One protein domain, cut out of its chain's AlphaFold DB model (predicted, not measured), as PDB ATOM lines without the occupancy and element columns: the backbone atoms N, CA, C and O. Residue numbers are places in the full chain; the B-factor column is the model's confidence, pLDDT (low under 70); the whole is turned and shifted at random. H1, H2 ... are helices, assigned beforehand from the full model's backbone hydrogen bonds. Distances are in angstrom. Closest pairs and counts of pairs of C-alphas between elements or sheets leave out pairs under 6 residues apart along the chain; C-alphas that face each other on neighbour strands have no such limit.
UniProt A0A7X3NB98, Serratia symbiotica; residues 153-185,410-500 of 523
ATOM      1  N   ARG A 153      59.520 105.403 293.223       90.31
ATOM      2  CA  ARG A 153      58.846 106.685 293.462       90.31
ATOM      3  C   ARG A 153      57.737 106.572 294.506       90.31
ATOM      4  O   ARG A 153      57.710 107.377 295.437       90.31
ATOM      5  N   ILE A 154      56.875 105.559 294.386       90.88
ATOM      6  CA  ILE A 154      55.812 105.259 295.355       90.88
ATOM      7  C   ILE A 154      56.425 105.029 296.739       90.88
ATOM      8  O   ILE A 154      56.040 105.683 297.712       90.88
ATOM      9  N   LEU A 155      57.430 104.157 296.826       91.25
ATOM     10  CA  LEU A 155      58.086 103.818 298.084       91.25
ATOM     11  C   LEU A 155      58.770 105.029 298.732       91.25
ATOM     12  O   LEU A 155      58.602 105.259 299.929       91.25
ATOM     13  N   ASP A 156      59.497 105.838 297.959       90.56
ATOM     14  CA  ASP A 156      60.150 107.050 298.466       90.56
ATOM     15  C   ASP A 156      59.122 108.051 299.036       90.56
ATOM     16  O   ASP A 156      59.401 108.718 300.038       90.56
ATOM     17  N   ARG A 157      57.908 108.126 298.466       88.94
ATOM     18  CA  ARG A 157      56.809 108.938 299.020       88.94
ATOM     19  C   ARG A 157      56.257 108.357 300.319       88.94
ATOM     20  O   ARG A 157      56.065 109.122 301.264       88.94
ATOM     21  N   LEU A 158      56.034 107.042 300.389       88.94
ATOM     22  CA  LEU A 158      55.578 106.369 301.612       88.94
ATOM     23  C   LEU A 158      56.568 106.580 302.762       88.94
ATOM     24  O   LEU A 158      56.183 107.028 303.839       88.94
ATOM     25  N   ILE A 159      57.860 106.367 302.506       90.19
ATOM     26  CA  ILE A 159      58.929 106.626 303.479       90.19
ATOM     27  C   ILE A 159      58.963 108.111 303.858       90.19
ATOM     28  O   ILE A 159      59.111 108.453 305.031       90.19
ATOM     29  N   GLY A 160      58.788 109.007 302.885       89.19
ATOM     30  CA  GLY A 160      58.719 110.445 303.122       89.19
ATOM     31  C   GLY A 160      57.612 110.844 304.102       89.19
ATOM     32  O   GLY A 160      57.839 111.732 304.926       89.19
ATOM     33  N   ARG A 161      56.451 110.173 304.078       87.44
ATOM     34  CA  ARG A 161      55.334 110.413 305.016       87.44
ATOM     35  C   ARG A 161      55.625 109.987 306.456       87.44
ATOM     36  O   ARG A 161      54.933 110.442 307.358       87.44
ATOM     37  N   LEU A 162      56.658 109.175 306.685       88.00
ATOM     38  CA  LEU A 162      57.133 108.845 308.034       88.00
ATOM     39  C   LEU A 162      57.894 110.017 308.685       88.00
ATOM     40  O   LEU A 162      58.223 109.963 309.873       88.00
ATOM     41  N   SER A 163      58.171 111.083 307.920       88.81
ATOM     42  CA  SER A 163      58.728 112.335 308.440       88.81
ATOM     43  C   SER A 163      57.844 112.919 309.536       88.81
ATOM     44  O   SER A 163      56.622 112.952 309.427       88.81
ATOM     45  N   ASN A 164      58.474 113.419 310.591       88.25
ATOM     46  CA  ASN A 164      57.786 113.914 311.780       88.25
ATOM     47  C   ASN A 164      58.593 115.074 312.413       88.25
ATOM     48  O   ASN A 164      59.660 115.419 311.898       88.25
ATOM     49  N   PRO A 165      58.140 115.706 313.516       88.06
ATOM     50  CA  PRO A 165      58.868 116.820 314.136       88.06
ATOM     51  C   PRO A 165      60.295 116.475 314.590       88.06
ATOM     52  O   PRO A 165      61.128 117.373 314.695       88.06
ATOM     53  N   LYS A 166      60.598 115.190 314.833       86.38
ATOM     54  CA  LYS A 166      61.956 114.732 315.148       86.38
ATOM     55  C   LYS A 166      62.858 114.731 313.917       86.38
ATOM     56  O   LYS A 166      64.066 114.742 314.099       86.38
ATOM     57  N   GLY A 167      62.323 114.731 312.692       86.31
ATOM     58  CA  GLY A 167      63.122 114.835 311.476       86.31
ATOM     59  C   GLY A 167      62.459 114.382 310.183       86.31
ATOM     60  O   GLY A 167      61.497 113.617 310.176       86.31
ATOM     61  N   ALA A 168      63.034 114.841 309.068       88.12
ATOM     62  CA  ALA A 168      62.672 114.355 307.745       88.12
ATOM     63  C   ALA A 168      63.250 112.953 307.538       88.12
ATOM     64  O   ALA A 168      64.455 112.752 307.703       88.12
ATOM     65  N   VAL A 169      62.399 112.023 307.122       88.69
ATOM     66  CA  VAL A 169      62.739 110.619 306.919       88.69
ATOM     67  C   VAL A 169      62.941 110.357 305.433       88.69
ATOM     68  O   VAL A 169      62.190 110.824 304.580       88.69
ATOM     69  N   GLY A 170      64.012 109.644 305.106       90.75
ATOM     70  CA  GLY A 170      64.304 109.232 303.739       90.75
ATOM     71  C   GLY A 170      65.324 108.111 303.738       90.75
ATOM     72  O   GLY A 170      66.270 108.154 304.524       90.75
ATOM     73  N   ARG A 171      65.154 107.127 302.849       90.88
ATOM     74  CA  ARG A 171      65.939 105.886 302.889       90.88
ATOM     75  C   ARG A 171      67.447 106.129 302.857       90.88
ATOM     76  O   ARG A 171      68.147 105.664 303.740       90.88
ATOM     77  N   VAL A 172      67.943 106.944 301.921       92.62
ATOM     78  CA  VAL A 172      69.393 107.159 301.761       92.62
ATOM     79  C   VAL A 172      69.971 107.931 302.943       92.62
ATOM     80  O   VAL A 172      70.984 107.545 303.508       92.62
ATOM     81  N   GLN A 173      69.314 109.020 303.341       92.62
ATOM     82  CA  GLN A 173      69.799 109.911 304.400       92.62
ATOM     83  C   GLN A 173      69.731 109.252 305.779       92.62
ATOM     84  O   GLN A 173      70.639 109.417 306.585       92.62
ATOM     85  N   GLY A 174      68.667 108.493 306.040       92.44
ATOM     86  CA  GLY A 174      68.524 107.736 307.274       92.44
ATOM     87  C   GLY A 174      69.512 106.581 307.357       92.44
ATOM     88  O   GLY A 174      70.179 106.442 308.376       92.44
ATOM     89  N   SER A 175      69.674 105.805 306.277       93.19
ATOM     90  CA  SER A 175      70.701 104.759 306.227       93.19
ATOM     91  C   SER A 175      72.106 105.340 306.393       93.19
ATOM     92  O   SER A 175      72.889 104.797 307.155       93.19
ATOM     93  N   MET A 176      72.398 106.497 305.798       94.19
ATOM     94  CA  MET A 176      73.671 107.200 305.985       94.19
ATOM     95  C   MET A 176      73.940 107.582 307.448       94.19
ATOM     96  O   MET A 176      75.053 107.382 307.923       94.19
ATOM     97  N   LEU A 177      72.940 108.084 308.185       94.25
ATOM     98  CA  LEU A 177      73.081 108.362 309.622       94.25
ATOM     99  C   LEU A 177      73.338 107.093 310.440       94.25
ATOM    100  O   LEU A 177      74.160 107.110 311.352       94.25
ATOM    101  N   ILE A 178      72.620 106.011 310.129       93.81
ATOM    102  CA  ILE A 178      72.779 104.724 310.814       93.81
ATOM    103  C   ILE A 178      74.200 104.197 310.593       93.81
ATOM    104  O   ILE A 178      74.878 103.889 311.571       93.81
ATOM    105  N   GLU A 179      74.671 104.183 309.344       94.44
ATOM    106  CA  GLU A 179      76.020 103.737 308.981       94.44
ATOM    107  C   GLU A 179      77.105 104.591 309.651       94.44
ATOM    108  O   GLU A 179      78.038 104.042 310.230       94.44
ATOM    109  N   LEU A 180      76.960 105.923 309.657       95.25
ATOM    110  CA  LEU A 180      77.892 106.828 310.350       95.25
ATOM    111  C   LEU A 180      77.895 106.634 311.874       95.25
ATOM    112  O   LEU A 180      78.850 107.020 312.536       95.25
ATOM    113  N   SER A 181      76.847 106.037 312.452       94.06
ATOM    114  CA  SER A 181      76.822 105.703 313.883       94.06
ATOM    115  C   SER A 181      77.575 104.421 314.232       94.06
ATOM    116  O   SER A 181      77.782 104.144 315.413       94.06
ATOM    117  N   SER A 182      77.953 103.637 313.224       92.62
ATOM    118  CA  SER A 182      78.675 102.373 313.380       92.62
ATOM    119  C   SER A 182      80.075 102.412 312.777       92.62
ATOM    120  O   SER A 182      80.936 101.664 313.227       92.62
ATOM    121  N   ASN A 183      80.311 103.277 311.788       93.56
ATOM    122  CA  ASN A 183      81.551 103.344 311.029       93.56
ATOM    123  C   ASN A 183      82.026 104.795 310.895       93.56
ATOM    124  O   ASN A 183      81.279 105.656 310.424       93.56
ATOM    125  N   ASN A 184      83.293 105.049 311.223       94.25
ATOM    126  CA  ASN A 184      83.899 106.363 311.027       94.25
ATOM    127  C   ASN A 184      84.296 106.552 309.551       94.25
ATOM    128  O   ASN A 184      84.892 105.652 308.953       94.25
ATOM    129  N   PRO A 185      83.990 107.704 308.929       96.75
ATOM    130  CA  PRO A 185      84.421 107.987 307.568       96.75
ATOM    131  C   PRO A 185      85.917 108.312 307.508       96.75
ATOM    132  O   PRO A 185      86.507 108.811 308.463       96.75
ATOM    133  N   GLN A 410      84.255 114.971 300.016       97.31
ATOM    134  CA  GLN A 410      85.163 113.894 299.598       97.31
ATOM    135  C   GLN A 410      85.077 112.674 300.531       97.31
ATOM    136  O   GLN A 410      84.994 111.534 300.068       97.31
ATOM    137  N   SER A 411      85.020 112.906 301.842       97.50
ATOM    138  CA  SER A 411      84.797 111.859 302.843       97.50
ATOM    139  C   SER A 411      83.456 111.159 302.661       97.50
ATOM    140  O   SER A 411      83.391 109.930 302.692       97.50
ATOM    141  N   LEU A 412      82.385 111.918 302.422       97.25
ATOM    142  CA  LEU A 412      81.041 111.366 302.285       97.25
ATOM    143  C   LEU A 412      80.845 110.584 300.987       97.25
ATOM    144  O   LEU A 412      80.241 109.517 301.038       97.25
ATOM    145  N   ILE A 413      81.375 111.042 299.847       97.06
ATOM    146  CA  ILE A 413      81.281 110.258 298.603       97.06
ATOM    147  C   ILE A 413      82.040 108.933 298.714       97.06
ATOM    148  O   ILE A 413      81.519 107.896 298.301       97.06
ATOM    149  N   HIS A 414      83.224 108.942 299.335       96.12
ATOM    150  CA  HIS A 414      83.969 107.718 299.612       96.12
ATOM    151  C   HIS A 414      83.185 106.796 300.555       96.12
ATOM    152  O   HIS A 414      83.019 105.612 300.267       96.12
ATOM    153  N   PHE A 415      82.655 107.336 301.655       96.00
ATOM    154  CA  PHE A 415      81.882 106.578 302.638       96.00
ATOM    155  C   PHE A 415      80.629 105.939 302.028       96.00
ATOM    156  O   PHE A 415      80.379 104.749 302.216       96.00
ATOM    157  N   MET A 416      79.870 106.706 301.241       94.69
ATOM    158  CA  MET A 416      78.679 106.218 300.546       94.69
ATOM    159  C   MET A 416      79.020 105.114 299.542       94.69
ATOM    160  O   MET A 416      78.292 104.132 299.440       94.69
ATOM    161  N   GLN A 417      80.154 105.216 298.845       90.94
ATOM    162  CA  GLN A 417      80.613 104.163 297.940       90.94
ATOM    163  C   GLN A 417      80.949 102.858 298.683       90.94
ATOM    164  O   GLN A 417      80.540 101.792 298.225       90.94
ATOM    165  N   GLN A 418      81.649 102.925 299.822       90.31
ATOM    166  CA  GLN A 418      82.001 101.732 300.611       90.31
ATOM    167  C   GLN A 418      80.771 101.049 301.226       90.31
ATOM    168  O   GLN A 418      80.706  99.826 301.298       90.31
ATOM    169  N   THR A 419      79.772 101.840 301.620       89.88
ATOM    170  CA  THR A 419      78.519 101.366 302.240       89.88
ATOM    171  C   THR A 419      77.400 101.095 301.226       89.88
ATOM    172  O   THR A 419      76.263 100.824 301.610       89.88
ATOM    173  N   GLN A 420      77.705 101.163 299.921       86.75
ATOM    174  CA  GLN A 420      76.754 100.966 298.816       86.75
ATOM    175  C   GLN A 420      75.511 101.877 298.901       86.75
ATOM    176  O   GLN A 420      74.413 101.519 298.468       86.75
ATOM    177  N   LEU A 421      75.683 103.080 299.453       89.62
ATOM    178  CA  LEU A 421      74.647 104.098 299.570       89.62
ATOM    179  C   LEU A 421      74.611 105.005 298.339       89.62
ATOM    180  O   LEU A 421      75.626 105.508 297.860       89.62
ATOM    181  N   GLY A 422      73.396 105.295 297.877       84.62
ATOM    182  CA  GLY A 422      73.163 106.165 296.730       84.62
ATOM    183  C   GLY A 422      73.446 105.502 295.380       84.62
ATOM    184  O   GLY A 422      73.771 104.316 295.266       84.62
ATOM    185  N   ARG A 423      73.254 106.287 294.321       85.44
ATOM    186  CA  ARG A 423      73.477 105.897 292.924       85.44
ATOM    187  C   ARG A 423      74.193 107.033 292.191       85.44
ATOM    188  O   ARG A 423      74.064 108.179 292.619       85.44
ATOM    189  N   PRO A 424      74.906 106.763 291.082       89.12
ATOM    190  CA  PRO A 424      75.572 107.807 290.299       89.12
ATOM    191  C   PRO A 424      74.677 109.003 289.936       89.12
ATOM    192  O   PRO A 424      75.145 110.134 289.913       89.12
ATOM    193  N   SER A 425      73.382 108.780 289.696       82.81
ATOM    194  CA  SER A 425      72.419 109.842 289.381       82.81
ATOM    195  C   SER A 425      72.047 110.737 290.569       82.81
ATOM    196  O   SER A 425      71.665 111.884 290.359       82.81
ATOM    197  N   THR A 426      72.174 110.261 291.811       86.69
ATOM    198  CA  THR A 426      71.646 110.955 293.001       86.69
ATOM    199  C   THR A 426      72.672 111.213 294.102       86.69
ATOM    200  O   THR A 426      72.380 111.957 295.037       86.69
ATOM    201  N   ILE A 427      73.871 110.627 294.027       92.94
ATOM    202  CA  ILE A 427      74.850 110.637 295.126       92.94
ATOM    203  C   ILE A 427      75.239 112.054 295.563       92.94
ATOM    204  O   ILE A 427      75.212 112.343 296.756       92.94
ATOM    205  N   ILE A 428      75.487 112.963 294.617       94.69
ATOM    206  CA  ILE A 428      75.814 114.367 294.914       94.69
ATOM    207  C   ILE A 428      74.640 115.063 295.608       94.69
ATOM    208  O   ILE A 428      74.822 115.681 296.651       94.69
ATOM    209  N   VAL A 429      73.417 114.881 295.098       93.06
ATOM    210  CA  VAL A 429      72.203 115.466 295.694       93.06
ATOM    211  C   VAL A 429      72.022 114.996 297.138       93.06
ATOM    212  O   VAL A 429      71.623 115.771 298.008       93.06
ATOM    213  N   HIS A 430      72.318 113.726 297.420       94.62
ATOM    214  CA  HIS A 430      72.273 113.199 298.778       94.62
ATOM    215  C   HIS A 430      73.357 113.800 299.678       94.62
ATOM    216  O   HIS A 430      73.045 114.137 300.819       94.62
ATOM    217  N   ILE A 431      74.584 113.976 299.187       95.88
ATOM    218  CA  ILE A 431      75.671 114.609 299.946       95.88
ATOM    219  C   ILE A 431      75.316 116.063 300.278       95.88
ATOM    220  O   ILE A 431      75.311 116.430 301.452       95.88
ATOM    221  N   ASP A 432      74.910 116.860 299.288       95.25
ATOM    222  CA  ASP A 432      74.554 118.274 299.474       95.25
ATOM    223  C   ASP A 432      73.383 118.430 300.455       95.25
ATOM    224  O   ASP A 432      73.389 119.262 301.373       95.25
ATOM    225  N   LYS A 433      72.367 117.570 300.314       93.81
ATOM    226  CA  LYS A 433      71.218 117.543 301.222       93.81
ATOM    227  C   LYS A 433      71.621 117.128 302.635       93.81
ATOM    228  O   LYS A 433      71.046 117.646 303.585       93.81
ATOM    229  N   PHE A 434      72.572 116.210 302.789       95.19
ATOM    230  CA  PHE A 434      73.048 115.770 304.100       95.19
ATOM    231  C   PHE A 434      73.833 116.880 304.802       95.19
ATOM    232  O   PHE A 434      73.541 117.210 305.951       95.19
ATOM    233  N   LEU A 435      74.775 117.503 304.090       94.88
ATOM    234  CA  LEU A 435      75.617 118.575 304.617       94.88
ATOM    235  C   LEU A 435      74.805 119.820 304.986       94.88
ATOM    236  O   LEU A 435      74.982 120.353 306.080       94.88
ATOM    237  N   SER A 436      73.847 120.228 304.146       95.44
ATOM    238  CA  SER A 436      72.972 121.385 304.424       95.44
ATOM    239  C   SER A 436      72.064 121.215 305.648       95.44
ATOM    240  O   SER A 436      71.464 122.180 306.117       95.44
ATOM    241  N   ARG A 437      71.931 119.993 306.182       94.06
ATOM    242  CA  ARG A 437      71.133 119.718 307.384       94.06
ATOM    243  C   ARG A 437      71.909 119.886 308.688       94.06
ATOM    244  O   ARG A 437      71.247 119.906 309.729       94.06
ATOM    245  N   GLU A 438      73.239 120.001 308.637       95.38
ATOM    246  CA  GLU A 438      74.107 120.227 309.807       95.38
ATOM    247  C   GLU A 438      73.914 119.160 310.906       95.38
ATOM    248  O   GLU A 438      73.751 119.438 312.097       95.38
ATOM    249  N   LEU A 439      73.854 117.891 310.489       94.88
ATOM    250  CA  LEU A 439      73.637 116.748 311.389       94.88
ATOM    251  C   LEU A 439      74.932 116.252 312.041       94.88
ATOM    252  O   LEU A 439      74.883 115.553 313.051       94.88
ATOM    253  N   VAL A 440      76.074 116.616 311.467       95.81
ATOM    254  CA  VAL A 440      77.408 116.250 311.941       95.81
ATOM    255  C   VAL A 440      78.299 117.490 312.002       95.81
ATOM    256  O   VAL A 440      78.140 118.410 311.194       95.81
ATOM    257  N   ASN A 441      79.213 117.504 312.966       94.31
ATOM    258  CA  ASN A 441      80.287 118.483 313.098       94.31
ATOM    259  C   ASN A 441      81.405 118.205 312.070       94.31
ATOM    260  O   ASN A 441      81.314 117.279 311.260       94.31
ATOM    261  N   ASP A 442      82.466 119.016 312.081       90.75
ATOM    262  CA  ASP A 442      83.591 118.869 311.144       90.75
ATOM    263  C   ASP A 442      84.407 117.586 311.358       90.75
ATOM    264  O   ASP A 442      84.939 117.032 310.400       90.75
ATOM    265  N   ASP A 443      84.425 117.065 312.583       90.88
ATOM    266  CA  ASP A 443      85.023 115.780 312.961       90.88
ATOM    267  C   ASP A 443      84.068 114.586 312.757       90.88
ATOM    268  O   ASP A 443      84.319 113.498 313.264       90.88
ATOM    269  N   PHE A 444      82.951 114.788 312.050       95.81
ATOM    270  CA  PHE A 444      81.868 113.816 311.865       95.81
ATOM    271  C   PHE A 444      81.128 113.371 313.138       95.81
ATOM    272  O   PHE A 444      80.223 112.539 313.043       95.81
ATOM    273  N   SER A 445      81.401 113.961 314.307       94.81
ATOM    274  CA  SER A 445      80.588 113.719 315.503       94.81
ATOM    275  C   SER A 445      79.167 114.269 315.323       94.81
ATOM    276  O   SER A 445      78.949 115.302 314.685       94.81
ATOM    277  N   PHE A 446      78.160 113.580 315.865       96.81
ATOM    278  CA  PHE A 446      76.766 114.000 315.699       96.81
ATOM    279  C   PHE A 446      76.446 115.265 316.497       96.81
ATOM    280  O   PHE A 446      76.707 115.350 317.699       96.81
ATOM    281  N   THR A 447      75.764 116.216 315.855       97.12
ATOM    282  CA  THR A 447      75.170 117.361 316.558       97.12
ATOM    283  C   THR A 447      73.990 116.906 317.424       97.12
ATOM    284  O   THR A 447      73.466 115.801 317.263       97.12
ATOM    285  N   ASN A 448      73.484 117.762 318.318       96.38
ATOM    286  CA  ASN A 448      72.249 117.460 319.062       96.38
ATOM    287  C   ASN A 448      71.083 117.133 318.112       96.38
ATOM    288  O   ASN A 448      70.346 116.170 318.322       96.38
ATOM    289  N   LYS A 449      70.963 117.900 317.023       95.50
ATOM    290  CA  LYS A 449      69.990 117.663 315.952       95.50
ATOM    291  C   LYS A 449      70.247 116.326 315.247       95.50
ATOM    292  O   LYS A 449      69.301 115.574 315.021       95.50
ATOM    293  N   GLY A 450      71.511 116.021 314.946       95.75
ATOM    294  CA  GLY A 450      71.939 114.742 314.378       95.75
ATOM    295  C   GLY A 450      71.551 113.544 315.238       95.75
ATOM    296  O   GLY A 450      70.964 112.600 314.722       95.75
ATOM    297  N   ASN A 451      71.780 113.612 316.551       96.56
ATOM    298  CA  ASN A 451      71.419 112.551 317.495       96.56
ATOM    299  C   ASN A 451      69.902 112.324 317.575       96.56
ATOM    300  O   ASN A 451      69.445 111.180 317.567       96.56
ATOM    301  N   VAL A 452      69.102 113.397 317.601       96.00
ATOM    302  CA  VAL A 452      67.632 113.291 317.561       96.00
ATOM    303  C   VAL A 452      67.171 112.610 316.269       96.00
ATOM    304  O   VAL A 452      66.340 111.701 316.311       96.00
ATOM    305  N   TRP A 453      67.741 113.003 315.125       95.31
ATOM    306  CA  TRP A 453      67.446 112.378 313.836       95.31
ATOM    307  C   TRP A 453      67.867 110.918 313.787       95.31
ATOM    308  O   TRP A 453      67.088 110.091 313.319       95.31
ATOM    309  N   LEU A 454      69.073 110.599 314.250       95.06
ATOM    310  CA  LEU A 454      69.593 109.241 314.289       95.06
ATOM    311  C   LEU A 454      68.639 108.339 315.066       95.06
ATOM    312  O   LEU A 454      68.164 107.359 314.507       95.06
ATOM    313  N   ASN A 455      68.276 108.709 316.295       94.56
ATOM    314  CA  ASN A 455      67.375 107.908 317.123       94.56
ATOM    315  C   ASN A 455      66.008 107.693 316.457       94.56
ATOM    316  O   ASN A 455      65.524 106.566 316.420       94.56
ATOM    317  N   ASN A 456      65.435 108.733 315.838       93.88
ATOM    318  CA  ASN A 456      64.198 108.601 315.065       93.88
ATOM    319  C   ASN A 456      64.345 107.608 313.894       93.88
ATOM    320  O   ASN A 456      63.469 106.783 313.664       93.88
ATOM    321  N   HIS A 457      65.462 107.641 313.163       91.88
ATOM    322  CA  HIS A 457      65.703 106.693 312.071       91.88
ATOM    323  C   HIS A 457      65.992 105.272 312.571       91.88
ATOM    324  O   HIS A 457      65.581 104.319 311.915       91.88
ATOM    325  N   LYS A 458      66.648 105.105 313.726       91.94
ATOM    326  CA  LYS A 458      66.855 103.789 314.352       91.94
ATOM    327  C   LYS A 458      65.528 103.140 314.747       91.94
ATOM    328  O   LYS A 458      65.370 101.942 314.535       91.94
ATOM    329  N   GLU A 459      64.582 103.931 315.259       90.81
ATOM    330  CA  GLU A 459      63.213 103.489 315.568       90.81
ATOM    331  C   GLU A 459      62.469 103.030 314.302       90.81
ATOM    332  O   GLU A 459      61.880 101.954 314.304       90.81
ATOM    333  N   ILE A 460      62.530 103.810 313.215       89.19
ATOM    334  CA  ILE A 460      61.751 103.554 311.988       89.19
ATOM    335  C   ILE A 460      62.373 102.458 311.110       89.19
ATOM    336  O   ILE A 460      61.659 101.632 310.554       89.19
ATOM    337  N   PHE A 461      63.697 102.463 310.935       89.81
ATOM    338  CA  PHE A 461      64.405 101.549 310.026       89.81
ATOM    339  C   PHE A 461      65.056 100.368 310.746       89.81
ATOM    340  O   PHE A 461      65.768  99.588 310.116       89.81
ATOM    341  N   HIS A 462      64.864 100.235 312.061       87.88
ATOM    342  CA  HIS A 462      65.397  99.130 312.861       87.88
ATOM    343  C   HIS A 462      66.917  98.924 312.694       87.88
ATOM    344  O   HIS A 462      67.388  97.794 312.598       87.88
ATOM    345  N   ASN A 463      67.690 100.018 312.636       84.62
ATOM    346  CA  ASN A 463      69.141 100.023 312.370       84.62
ATOM    347  C   ASN A 463      69.571  99.396 311.026       84.62
ATOM    348  O   ASN A 463      70.717  98.973 310.891       84.62
ATOM    349  N   LYS A 464      68.693  99.334 310.019       84.00
ATOM    350  CA  LYS A 464      69.015  98.747 308.711       84.00
ATOM    351  C   LYS A 464      69.388  99.799 307.667       84.00
ATOM    352  O   LYS A 464      68.783 100.871 307.571       84.00
ATOM    353  N   ASN A 465      70.315  99.430 306.788       86.50
ATOM    354  CA  ASN A 465      70.550 100.121 305.525       86.50
ATOM    355  C   ASN A 465      69.475  99.728 304.496       86.50
ATOM    356  O   ASN A 465      69.713  98.965 303.560       86.50
ATOM    357  N   ILE A 466      68.257 100.240 304.693       89.81
ATOM    358  CA  ILE A 466      67.129  99.965 303.797       89.81
ATOM    359  C   ILE A 466      67.386 100.459 302.368       89.81
ATOM    360  O   ILE A 466      66.827  99.917 301.422       89.81
ATOM    361  N   SER A 467      68.259 101.458 302.186       89.75
ATOM    362  CA  SER A 467      68.588 101.967 300.857       89.75
ATOM    363  C   SER A 467      69.211 100.895 299.969       89.75
ATOM    364  O   SER A 467      68.822 100.796 298.809       89.75
ATOM    365  N   ASN A 468      70.171 100.122 300.485       85.38
ATOM    366  CA  ASN A 468      70.828  99.078 299.701       85.38
ATOM    367  C   ASN A 468      69.867  97.918 299.402       85.38
ATOM    368  O   ASN A 468      69.771  97.479 298.261       85.38
ATOM    369  N   ILE A 469      69.092  97.499 300.410       89.44
ATOM    370  CA  ILE A 469      68.081  96.435 300.294       89.44
ATOM    371  C   ILE A 469      67.078  96.756 299.180       89.44
ATOM    372  O   ILE A 469      66.841  95.931 298.299       89.44
ATOM    373  N   ILE A 470      66.529  97.976 299.194       91.00
ATOM    374  CA  ILE A 470      65.569  98.431 298.186       91.00
ATOM    375  C   ILE A 470      66.189  98.375 296.794       91.00
ATOM    376  O   ILE A 470      65.579  97.847 295.872       91.00
ATOM    377  N   GLU A 471      67.395  98.913 296.619       87.81
ATOM    378  CA  GLU A 471      67.984  98.952 295.285       87.81
ATOM    379  C   GLU A 471      68.349  97.558 294.760       87.81
ATOM    380  O   GLU A 471      68.099  97.287 293.594       87.81
ATOM    381  N   GLN A 472      68.863  96.657 295.603       87.69
ATOM    382  CA  GLN A 472      69.135  95.269 295.201       87.69
ATOM    383  C   GLN A 472      67.859  94.548 294.754       87.69
ATOM    384  O   GLN A 472      67.863  93.853 293.739       87.69
ATOM    385  N   TYR A 473      66.754  94.757 295.473       92.00
ATOM    386  CA  TYR A 473      65.459  94.203 295.095       92.00
ATOM    387  C   TYR A 473      64.964  94.773 293.759       92.00
ATOM    388  O   TYR A 473      64.537  94.015 292.891       92.00
ATOM    389  N   LEU A 474      65.032  96.097 293.567       89.69
ATOM    390  CA  LEU A 474      64.625  96.738 292.313       89.69
ATOM    391  C   LEU A 474      65.515  96.315 291.135       89.69
ATOM    392  O   LEU A 474      65.031  96.201 290.012       89.69
ATOM    393  N   ASP A 475      66.804  96.069 291.369       85.25
ATOM    394  CA  ASP A 475      67.729  95.583 290.344       85.25
ATOM    395  C   ASP A 475      67.363  94.143 289.915       85.25
ATOM    396  O   ASP A 475      67.387  93.846 288.717       85.25
ATOM    397  N   ALA A 476      66.930  93.292 290.855       88.56
ATOM    398  CA  ALA A 476      66.609  91.879 290.626       88.56
ATOM    399  C   ALA A 476      65.183  91.592 290.106       88.56
ATOM    400  O   ALA A 476      64.985  90.570 289.455       88.56
ATOM    401  N   ASN A 477      64.210  92.475 290.352       90.88
ATOM    402  CA  ASN A 477      62.788  92.228 290.057       90.88
ATOM    403  C   ASN A 477      62.215  93.245 289.056       90.88
ATOM    404  O   ASN A 477      62.753  94.346 288.917       90.88
ATOM    405  N   ASN A 478      61.133  92.895 288.351       91.12
ATOM    406  CA  ASN A 478      60.426  93.791 287.414       91.12
ATOM    407  C   ASN A 478      58.895  93.592 287.420       91.12
ATOM    408  O   ASN A 478      58.243  93.785 286.391       91.12
ATOM    409  N   ASP A 479      58.340  93.178 288.560       92.69
ATOM    410  CA  ASP A 479      56.903  92.927 288.743       92.69
ATOM    411  C   ASP A 479      56.078  94.222 288.710       92.69
ATOM    412  O   ASP A 479      56.605  95.312 288.464       92.69
ATOM    413  N   LEU A 480      54.767  94.130 288.953       92.12
ATOM    414  CA  LEU A 480      53.927  95.324 289.014       92.12
ATOM    415  C   LEU A 480      54.396  96.261 290.144       92.12
ATOM    416  O   LEU A 480      54.749  95.789 291.228       92.12
ATOM    417  N   PRO A 481      54.355  97.596 289.952       92.69
ATOM    418  CA  PRO A 481      54.841  98.537 290.959       92.69
ATOM    419  C   PRO A 481      54.246  98.337 292.356       92.69
ATOM    420  O   PRO A 481      54.972  98.417 293.340       92.69
ATOM    421  N   SER A 482      52.945  98.054 292.450       91.31
ATOM    422  CA  SER A 482      52.250  97.823 293.720       91.31
ATOM    423  C   SER A 482      52.737  96.563 294.442       91.31
ATOM    424  O   SER A 482      52.968  96.606 295.649       91.31
ATOM    425  N   GLU A 483      52.959  95.469 293.710       92.94
ATOM    426  CA  GLU A 483      53.494  94.206 294.238       92.94
ATOM    427  C   GLU A 483      54.925  94.396 294.747       92.94
ATOM    428  O   GLU A 483      55.246  94.026 295.878       92.94
ATOM    429  N   MET A 484      55.765  95.071 293.956       94.56
ATOM    430  CA  MET A 484      57.130  95.410 294.357       94.56
ATOM    431  C   MET A 484      57.151  96.288 295.613       94.56
ATOM    432  O   MET A 484      57.960  96.060 296.509       94.56
ATOM    433  N   VAL A 485      56.272  97.294 295.699       93.69
ATOM    434  CA  VAL A 485      56.173  98.168 296.878       93.69
ATOM    435  C   VAL A 485      55.735  97.368 298.101       93.69
ATOM    436  O   VAL A 485      56.346  97.524 299.155       93.69
ATOM    437  N   MET A 486      54.732  96.496 297.976       91.75
ATOM    438  CA  MET A 486      54.266  95.644 299.074       91.75
ATOM    439  C   MET A 486      55.395  94.754 299.609       91.75
ATOM    440  O   MET A 486      55.703  94.804 300.800       91.75
ATOM    441  N   ALA A 487      56.083  94.032 298.721       92.62
ATOM    442  CA  ALA A 487      57.217  93.192 299.092       92.62
ATOM    443  C   ALA A 487      58.335  94.001 299.771       92.62
ATOM    444  O   ALA A 487      58.882  93.591 300.794       92.62
ATOM    445  N   LEU A 488      58.652  95.190 299.249       93.06
ATOM    446  CA  LEU A 488      59.672  96.067 299.824       93.06
ATOM    447  C   LEU A 488      59.300  96.594 301.212       93.06
ATOM    448  O   LEU A 488      60.187  96.720 302.060       93.06
ATOM    449  N   LEU A 489      58.023  96.892 301.467       91.69
ATOM    450  CA  LEU A 489      57.551  97.291 302.794       91.69
ATOM    451  C   LEU A 489      57.748  96.162 303.809       91.69
ATOM    452  O   LEU A 489      58.235  96.425 304.910       91.69
ATOM    453  N   ASP A 490      57.456  94.920 303.427       89.81
ATOM    454  CA  ASP A 490      57.625  93.754 304.295       89.81
ATOM    455  C   ASP A 490      59.103  93.423 304.537       89.81
ATOM    456  O   ASP A 490      59.532  93.294 305.688       89.81
ATOM    457  N   VAL A 491      59.917  93.381 303.475       88.00
ATOM    458  CA  VAL A 491      61.369  93.142 303.561       88.00
ATOM    459  C   VAL A 491      62.049  94.200 304.436       88.00
ATOM    460  O   VAL A 491      62.888  93.882 305.287       88.00
ATOM    461  N   CYS A 492      61.669  95.470 304.272       88.62
ATOM    462  CA  CYS A 492      62.204  96.563 305.081       88.62
ATOM    463  C   CYS A 492      61.548  96.667 306.469       88.62
ATOM    464  O   CYS A 492      62.041  97.430 307.299       88.62
ATOM    465  N   GLN A 493      60.488  95.896 306.737       87.94
ATOM    466  CA  GLN A 493      59.677  95.937 307.961       87.94
ATOM    467  C   GLN A 493      59.118  97.339 308.256       87.94
ATOM    468  O   GLN A 493      59.056  97.771 309.404       87.94
ATOM    469  N   LEU A 494      58.721  98.066 307.210       86.25
ATOM    470  CA  LEU A 494      58.205  99.426 307.323       86.25
ATOM    471  C   LEU A 494      56.706  99.406 307.619       86.25
ATOM    472  O   LEU A 494      55.906  98.914 306.822       86.25
ATOM    473  N   ASP A 495      56.304  99.995 308.744       79.69
ATOM    474  CA  ASP A 495      54.887 100.196 309.032       79.69
ATOM    475  C   ASP A 495      54.381 101.525 308.465       79.69
ATOM    476  O   ASP A 495      54.554 102.596 309.045       79.69
ATOM    477  N   VAL A 496      53.731 101.435 307.306       72.69
ATOM    478  CA  VAL A 496      53.143 102.573 306.588       72.69
ATOM    479  C   VAL A 496      51.625 102.673 306.768       72.69
ATOM    480  O   VAL A 496      50.996 103.517 306.131       72.69
ATOM    481  N   SER A 497      51.023 101.872 307.655       66.06
ATOM    482  CA  SER A 497      49.567 101.837 307.899       66.06
ATOM    483  C   SER A 497      48.979 103.223 308.208       66.06
ATOM    484  O   SER A 497      48.038 103.673 307.551       66.06
ATOM    485  N   ASN A 498      49.632 103.971 309.104       56.00
ATOM    486  CA  ASN A 498      49.273 105.352 309.455       56.00
ATOM    487  C   ASN A 498      49.465 106.359 308.307       56.00
ATOM    488  O   ASN A 498      48.920 107.460 308.348       56.00
ATOM    489  N   SER A 499      50.253 106.005 307.291       53.56
ATOM    490  CA  SER A 499      50.577 106.864 306.149       53.56
ATOM    491  C   SER A 499      49.771 106.552 304.890       53.56
ATOM    492  O   SER A 499      49.933 107.252 303.898       53.56
ATOM    493  N   VAL A 500      48.901 105.543 304.900       49.44
ATOM    494  CA  VAL A 500      48.017 105.243 303.758       49.44
ATOM    495  C   VAL A 500      46.544 105.169 304.181       49.44
ATOM    496  O   VAL A 500      45.668 105.263 303.339       49.44
TER     497      VAL A 500
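Overview. This is residues 153 to 185 and 410 to 500 of the 523 residues of a protein of Serratia symbiotica (UniProt A0A7X3NB98). The longest helix, H5, crosses over the short helix H2, which lies nearest the middle of a body of crossed helices. To one end of the body H3 and H4 pack on each other beside H2; to the other end H6 leads away from H2 into a hairpin with H7, and H1 lies close to both H7 and H2. The printed part has 124 residues with eight named helices, H1 to H8 in order along the chain, and no named strand; the class is all helix. It is compact, with a radius of gyration of the C-alphas of 14.3 A and spans of 44 by 30 by 22 A.

Along the chain. Find C-alpha 448 at (72.249, 117.460, 319.062); from there H5, residues 448 to 461, runs 19.9 A to C-alpha 461 at (64.405, 101.549, 310.026). H2 is residues 171 to 180, 14.1 A long. Look next at H6, residues 466 to 476, 15.5 A, and H7, residues 481 to 492, 16.0 A. The shorter ones are H1, residues 153 to 161, beginning at C-alpha 153 (58.846, 106.685, 293.462); H3, residues 410 to 418; H4, residues 427 to 435; and H8, residues 497 to 500.

Arrangement. Start at Gly 174 and His 457, whose C-alphas, 5.7 A apart, are the closest of H2 and H5; these helices touch at a steep tilt of 65 degrees, opposite ways. H2 is the hub, touching three helices. It touches H6, the closest C-alphas being those of Arg 171 and Ser 467, 5.1 A apart. It only just touches H4, with 3 pairs of C-alphas within 8 A, the closest those of Gln 173 and Phe 434 at 6.7 A. H3 touches H4 at a steep tilt of 56 degrees, closest at the C-alphas of Leu 412 and Ile 431, 6.7 A apart. H6 and H7 form a helical hairpin at a steep tilt of 43 degrees, with the C-alphas of Ile 466 and Cys 492 closest at 6.1 A. H1 and H7 are close but not clearly touching, with the C-alphas of Leu 155 and Val 485 closest at 6.1 A. H8 only just touches H1, with 3 pairs of C-alphas within 8 A, the closest those of Arg 161 and Ser 499 at 6.0 A. In H1 to H7 every O i to N i+4 pair is within hydrogen-bond range; H8 is too short for such a pair.

Size, cuts and confidence. The two C-alphas farthest apart, those of Asp 443 and Leu 480, are 44.3 A apart. Residues 186 to 409 are not printed, and C-alphas 185 and 410 are 9.9 A apart across the cut. The link from H4 to H5, residues 436 to 447, is long. Residues 475 to 480, of which 475 and 476 belong to H6, stand free. The mean pLDDT of the printed part is 90.3, and residues 497 to 500 are under 70.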